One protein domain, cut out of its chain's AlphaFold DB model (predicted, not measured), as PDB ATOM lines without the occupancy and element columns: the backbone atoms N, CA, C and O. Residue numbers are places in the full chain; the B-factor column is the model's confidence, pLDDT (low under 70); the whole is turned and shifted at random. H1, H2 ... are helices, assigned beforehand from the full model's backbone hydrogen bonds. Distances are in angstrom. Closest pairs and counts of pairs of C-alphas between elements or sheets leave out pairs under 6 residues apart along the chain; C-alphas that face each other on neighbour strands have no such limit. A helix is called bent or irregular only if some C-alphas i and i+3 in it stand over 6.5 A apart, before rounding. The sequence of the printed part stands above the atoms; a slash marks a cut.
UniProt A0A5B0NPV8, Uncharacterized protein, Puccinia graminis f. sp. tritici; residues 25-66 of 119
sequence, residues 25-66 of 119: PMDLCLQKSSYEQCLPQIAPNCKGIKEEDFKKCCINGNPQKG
ATOM      1  N   PRO A  25     119.578 157.184 163.810       72.12
ATOM      2  CA  PRO A  25     118.410 157.997 164.133       72.12
ATOM      3  C   PRO A  25     118.407 158.396 165.624       72.12
ATOM      4  O   PRO A  25     117.878 159.446 165.984       72.12
ATOM      5  N   MET A  26     119.086 157.621 166.481       74.38
ATOM      6  CA  MET A  26     119.368 157.991 167.871       74.38
ATOM      7  C   MET A  26     120.332 159.181 167.988       74.38
ATOM      8  O   MET A  26     120.085 160.079 168.779       74.38
ATOM      9  N   ASP A  27     121.391 159.224 167.181       78.19
ATOM     10  CA  ASP A  27     122.393 160.300 167.164       78.19
ATOM     11  C   ASP A  27     121.760 161.627 166.703       78.19
ATOM     12  O   ASP A  27     121.922 162.667 167.339       78.19
ATOM     13  N   LEU A  28     120.911 161.569 165.667       81.31
ATOM     14  CA  LEU A  28     120.073 162.693 165.222       81.31
ATOM     15  C   LEU A  28     119.129 163.197 166.315       81.31
ATOM     16  O   LEU A  28     118.909 164.403 166.440       81.31
ATOM     17  N   CYS A  29     118.550 162.283 167.091       81.94
ATOM     18  CA  CYS A  29     117.650 162.655 168.169       81.94
ATOM     19  C   CYS A  29     118.408 163.245 169.368       81.94
ATOM     20  O   CYS A  29     117.959 164.244 169.924       81.94
ATOM     21  N   LEU A  30     119.589 162.716 169.707       81.38
ATOM     22  CA  LEU A  30     120.445 163.234 170.780       81.38
ATOM     23  C   LEU A  30     120.952 164.657 170.509       81.38
ATOM     24  O   LEU A  30     121.160 165.429 171.441       81.38
ATOM     25  N   GLN A  31     121.075 165.056 169.239       80.31
ATOM     26  CA  GLN A  31     121.343 166.454 168.876       80.31
ATOM     27  C   GLN A  31     120.168 167.403 169.168       80.31
ATOM     28  O   GLN A  31     120.349 168.620 169.208       80.31
ATOM     29  N   LYS A  32     118.950 166.872 169.328       78.75
ATOM     30  CA  LYS A  32     117.702 167.634 169.490       78.75
ATOM     31  C   LYS A  32     117.109 167.528 170.896       78.75
ATOM     32  O   LYS A  32     116.361 168.417 171.300       78.75
ATOM     33  N   SER A  33     117.342 166.432 171.607       84.50
ATOM     34  CA  SER A  33     116.688 166.095 172.878       84.50
ATOM     35  C   SER A  33     117.509 165.077 173.669       84.50
ATOM     36  O   SER A  33     118.475 164.513 173.169       84.50
ATOM     37  N   SER A  34     117.124 164.828 174.919       82.56
ATOM     38  CA  SER A  34     117.806 163.854 175.776       82.56
ATOM     39  C   SER A  34     117.515 162.411 175.353       82.56
ATOM     40  O   SER A  34     116.436 162.105 174.843       82.56
ATOM     41  N   TYR A  35     118.441 161.497 175.654       75.31
ATOM     42  CA  TYR A  35     118.309 160.060 175.386       75.31
ATOM     43  C   TYR A  35     116.967 159.470 175.841       75.31
ATOM     44  O   TYR A  35     116.333 158.734 175.092       75.31
ATOM     45  N   GLU A  36     116.474 159.861 177.020       73.94
ATOM     46  CA  GLU A  36     115.186 159.407 177.565       73.94
ATOM     47  C   GLU A  36     113.973 159.820 176.713       73.94
ATOM     48  O   GLU A  36     112.969 159.109 176.685       73.94
ATOM     49  N   GLN A  37     114.061 160.940 175.988       79.50
ATOM     50  CA  GLN A  37     113.021 161.401 175.058       79.50
ATOM     51  C   GLN A  37     113.155 160.757 173.671       79.50
ATOM     52  O   GLN A  37     112.169 160.627 172.942       79.50
ATOM     53  N   CYS A  38     114.367 160.337 173.313       83.31
ATOM     54  CA  CYS A  38     114.685 159.709 172.036       83.31
ATOM     55  C   CYS A  38     114.393 158.210 172.022       83.31
ATOM     56  O   CYS A  38     113.798 157.701 171.074       83.31
ATOM     57  N   LEU A  39     114.735 157.507 173.100       78.12
ATOM     58  CA  LEU A  39     114.477 156.081 173.303       78.12
ATOM     59  C   LEU A  39     113.064 155.634 172.900       78.12
ATOM     60  O   LEU A  39     112.960 154.751 172.053       78.12
ATOM     61  N   PRO A  40     111.971 156.221 173.427       75.50
ATOM     62  CA  PRO A  40     110.620 155.774 173.092       75.50
ATOM     63  C   PRO A  40     110.231 156.022 171.627       75.50
ATOM     64  O   PRO A  40     109.333 155.349 171.130       75.50
ATOM     65  N   GLN A  41     110.887 156.959 170.934       76.69
ATOM     66  CA  GLN A  41     110.607 157.283 169.529       76.69
ATOM     67  C   GLN A  41     111.413 156.415 168.557       76.69
ATOM     68  O   GLN A  41     110.915 156.032 167.504       76.69
ATOM     69  N   ILE A  42     112.661 156.111 168.914       79.44
ATOM     70  CA  ILE A  42     113.616 155.400 168.057       79.44
ATOM     71  C   ILE A  42     113.584 153.892 168.322       79.44
ATOM     72  O   ILE A  42     113.635 153.083 167.398       79.44
ATOM     73  N   ALA A  43     113.542 153.510 169.596       73.00
ATOM     74  CA  ALA A  43     113.704 152.139 170.057       73.00
ATOM     75  C   ALA A  43     112.881 151.894 171.336       73.00
ATOM     76  O   ALA A  43     113.445 151.676 172.414       73.00
ATOM     77  N   PRO A  44     111.537 151.909 171.240       72.00
ATOM     78  CA  PRO A  44     110.652 151.746 172.395       72.00
ATOM     79  C   PRO A  44     110.869 150.418 173.132       72.00
ATOM     80  O   PRO A  44     110.679 150.347 174.345       72.00
ATOM     81  N   ASN A  45     111.332 149.388 172.418       68.12
ATOM     82  CA  ASN A  45     111.639 148.075 172.984       68.12
ATOM     83  C   ASN A  45     112.956 148.051 173.779       68.12
ATOM     84  O   ASN A  45     113.199 147.108 174.521       68.12
ATOM     85  N   CYS A  46     113.803 149.074 173.647       72.88
ATOM     86  CA  CYS A  46     115.087 149.195 174.342       72.88
ATOM     87  C   CYS A  46     115.003 150.073 175.601       72.88
ATOM     88  O   CYS A  46     116.019 150.515 176.140       72.88
ATOM     89  N   LYS A  47     113.783 150.327 176.087       64.25
ATOM     90  CA  LYS A  47     113.526 151.074 177.318       64.25
ATOM     91  C   LYS A  47     114.192 150.365 178.508       64.25
ATOM     92  O   LYS A  47     113.847 149.233 178.824       64.25
ATOM     93  N   GLY A  48     115.142 151.039 179.161       64.50
ATOM     94  CA  GLY A  48     115.926 150.488 180.280       64.50
ATOM     95  C   GLY A  48     117.380 150.132 179.940       64.50
ATOM     96  O   GLY A  48     118.148 149.791 180.840       64.50
ATOM     97  N   ILE A  49     117.787 150.251 178.673       70.31
ATOM     98  CA  ILE A  49     119.197 150.241 178.261       70.31
ATOM     99  C   ILE A  49     119.758 151.661 178.412       70.31
ATOM    100  O   ILE A  49     119.134 152.613 177.942       70.31
ATOM    101  N   LYS A  50     120.918 151.817 179.060       67.31
ATOM    102  CA  LYS A  50     121.615 153.110 179.180       67.31
ATOM    103  C   LYS A  50     122.178 153.561 177.832       67.31
ATOM    104  O   LYS A  50     122.457 152.730 176.977       67.31
ATOM    105  N   GLU A  51     122.387 154.865 177.655       70.75
ATOM    106  CA  GLU A  51     122.925 155.433 176.407       70.75
ATOM    107  C   GLU A  51     124.265 154.793 176.002       70.75
ATOM    108  O   GLU A  51     124.442 154.404 174.847       70.75
ATOM    109  N   GLU A  52     125.169 154.602 176.971       69.69
ATOM    110  CA  GLU A  52     126.486 153.976 176.777       69.69
ATOM    111  C   GLU A  52     126.400 152.537 176.240       69.69
ATOM    112  O   GLU A  52     127.254 152.089 175.468       69.69
ATOM    113  N   ASP A  53     125.328 151.835 176.604       69.75
ATOM    114  CA  ASP A  53     125.072 150.458 176.214       69.75
ATOM    115  C   ASP A  53     124.191 150.376 174.968       69.75
ATOM    116  O   ASP A  53     124.233 149.373 174.266       69.75
ATOM    117  N   PHE A  54     123.438 151.426 174.625       75.50
ATOM    118  CA  PHE A  54     122.435 151.421 173.559       75.50
ATOM    119  C   PHE A  54     122.970 150.899 172.227       75.50
ATOM    120  O   PHE A  54     122.378 149.997 171.643       75.50
ATOM    121  N   LYS A  55     124.123 151.400 171.770       72.38
ATOM    122  CA  LYS A  55     124.707 150.995 170.478       72.38
ATOM    123  C   LYS A  55     125.122 149.518 170.440       72.38
ATOM    124  O   LYS A  55     125.171 148.928 169.367       72.38
ATOM    125  N   LYS A  56     125.426 148.921 171.595       72.12
ATOM    126  CA  LYS A  56     125.804 147.502 171.715       72.12
ATOM    127  C   LYS A  56     124.590 146.619 171.974       72.12
ATOM    128  O   LYS A  56     124.505 145.518 171.456       72.12
ATOM    129  N   CYS A  57     123.667 147.124 172.778       73.19
ATOM    130  CA  CYS A  57     122.575 146.374 173.359       73.19
ATOM    131  C   CYS A  57     121.260 146.503 172.609       73.19
ATOM    132  O   CYS A  57     120.381 145.676 172.818       73.19
ATOM    133  N   CYS A  58     121.105 147.509 171.759       75.69
ATOM    134  CA  CYS A  58     119.900 147.750 170.990       75.69
ATOM    135  C   CYS A  58     120.237 147.747 169.499       75.69
ATOM    136  O   CYS A  58     120.633 148.762 168.930       75.69
ATOM    137  N   ILE A  59     120.078 146.592 168.853       72.19
ATOM    138  CA  ILE A  59     120.340 146.449 167.418       72.19
ATOM    139  C   ILE A  59     119.013 146.538 166.672       72.19
ATOM    140  O   ILE A  59     118.070 145.806 166.972       72.19
ATOM    141  N   ASN A  60     118.931 147.443 165.693       68.00
ATOM    142  CA  ASN A  60     117.715 147.703 164.911       68.00
ATOM    143  C   ASN A  60     116.479 147.984 165.789       68.00
ATOM    144  O   ASN A  60     115.389 147.479 165.520       68.00
ATOM    145  N   GLY A  61     116.658 148.736 166.879       63.59
ATOM    146  CA  GLY A  61     115.566 149.091 167.790       63.59
ATOM    147  C   GLY A  61     115.063 147.946 168.676       63.59
ATOM    148  O   GLY A  61     114.034 148.104 169.332       63.59
ATOM    149  N   ASN A  62     115.768 146.808 168.711       66.94
ATOM    150  CA  ASN A  62     115.438 145.665 169.556       66.94
ATOM    151  C   ASN A  62     116.570 145.351 170.542       66.94
ATOM    152  O   ASN A  62     117.739 145.334 170.140       66.94
ATOM    153  N   PRO A  63     116.245 145.064 171.815       64.94
ATOM    154  CA  PRO A  63     117.247 144.694 172.798       64.94
ATOM    155  C   PRO A  63     117.832 143.320 172.452       64.94
ATOM    156  O   PRO A  63     117.105 142.353 172.206       64.94
ATOM    157  N   GLN A  64     119.157 143.218 172.435       66.62
ATOM    158  CA  GLN A  64     119.836 141.931 172.383       66.62
ATOM    159  C   GLN A  64     119.595 141.148 173.680       66.62
ATOM    160  O   GLN A  64     119.363 141.704 174.754       66.62
ATOM    161  N   LYS A  65     119.665 139.817 173.587       54.28
ATOM    162  CA  LYS A  65     119.595 138.949 174.768       54.28
ATOM    163  C   LYS A  65     120.763 139.265 175.711       54.28
ATOM    164  O   LYS A  65     121.907 139.266 175.272       54.28
ATOM    165  N   GLY A  66     120.460 139.496 176.990       52.72
ATOM    166  CA  GLY A  66     121.451 139.848 178.019       52.72
ATOM    167  C   GLY A  66     121.757 141.345 178.128       52.72
ATOM    168  O   GLY A  66     122.666 141.721 178.857       52.72
TER     169      GLY A  66
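Overview. This is residues 25 to 66 of the 119 residues of an uncharacterized protein of Puccinia graminis f. sp. tritici (UniProt A0A5B0NPV8). A hairpin of two short helices, H2 and H1 side by side, makes one end of a small elongated domain, and a loose-jointed part made of the short helix H3 and a small turn-back of chain at residues 58 to 63 makes the other end. The link of residues 43 to 50 leads from the hairpin to H3, and the long axis runs from the turn between H1 and H2, near Lys 32, to the last printed residue, Gly 66. The printed part has 42 residues with three named helices, in the order H1, H2, H3 along the chain, and no named strand. The class is all helix, with 21 of the 42 printed residues in the helices. The whole is compact, with a radius of gyration of the C-alphas of 9.2 A, and its C-alphas span 29 by 17 by 16 A.

Along the chain. H2, the longest helix by residues, holds residues 35 to 42, Tyr 35 to Ile 42, and measures 9.9 A from first to last C-alpha; its C-alpha 35 is at (118.309, 160.060, 175.386). H2 is neither bent nor irregular, but only just: C-alphas 37 and 40 are 6.4 A apart. H1, residues 25 to 30, comes before it and is 8.7 A long from first to last C-alpha; it begins at Pro 25, the first printed residue, with its C-alpha at (118.410, 157.997, 164.133). H3, residues 51 to 57, comes after H2, measures 9.6 A from first to last C-alpha, and ends at Cys 57 with its C-alpha at (122.575, 146.374, 173.359). H3 is irregular: C-alphas 52 and 55 are 7.2 A apart, against about 5 A in a regular helix, and its line is a rough one. After H3, residues 58 to 59 and residues 62 to 63 form a short antiparallel pairing, too short for named strands.

Arrangement. H2 touches H1, with 8 pairs of C-alphas within 8 A. The closest C-alphas of the two are those of Cys 29 and Cys 38, 5.7 A apart, and the centres are 8.7 A apart. Their lines stand at a shallow tilt of 24 degrees and run opposite ways, and the two form a helical hairpin. On the other hand, H2 and H3 are close but not clearly touching, with 1 pair of C-alphas within 8 A. That closest pair is the C-alphas of Tyr 35 and Glu 51, 6.6 A apart, while the centres are 12.8 A apart. H2 and H3 run the same way at a steep tilt of 35.3 degrees, only just beyond shallow. H1 and H3 are apart. In H1 each O i to N i+4 pair is within hydrogen-bond range; in H2 this holds for 2 of 4 pairs and in H3 for 1 of 3, beside 3 of 4 O i to N i+3 pairs within range in H3.

Size, cuts and confidence. The two C-alphas farthest apart are those of Lys 32 and Gly 66, 29.3 A apart, and the first and last printed C-alphas, of Pro 25 and Gly 66, are 23.1 A apart. The printed part has no cut and is residues 25 to 66 of a full chain of 119 residues. The link from H1 to H2 has 4 residues and is tight, the link from H2 to H3 has 8 residues and is short, and no link is long. The mean pLDDT of the printed part is 72.8. The model's confidence is low, under 70, at 13 residues: 45, 47 to 48, 50, 52 to 53 and 60 to 66. Of these, residues 52 to 53 belong to H3.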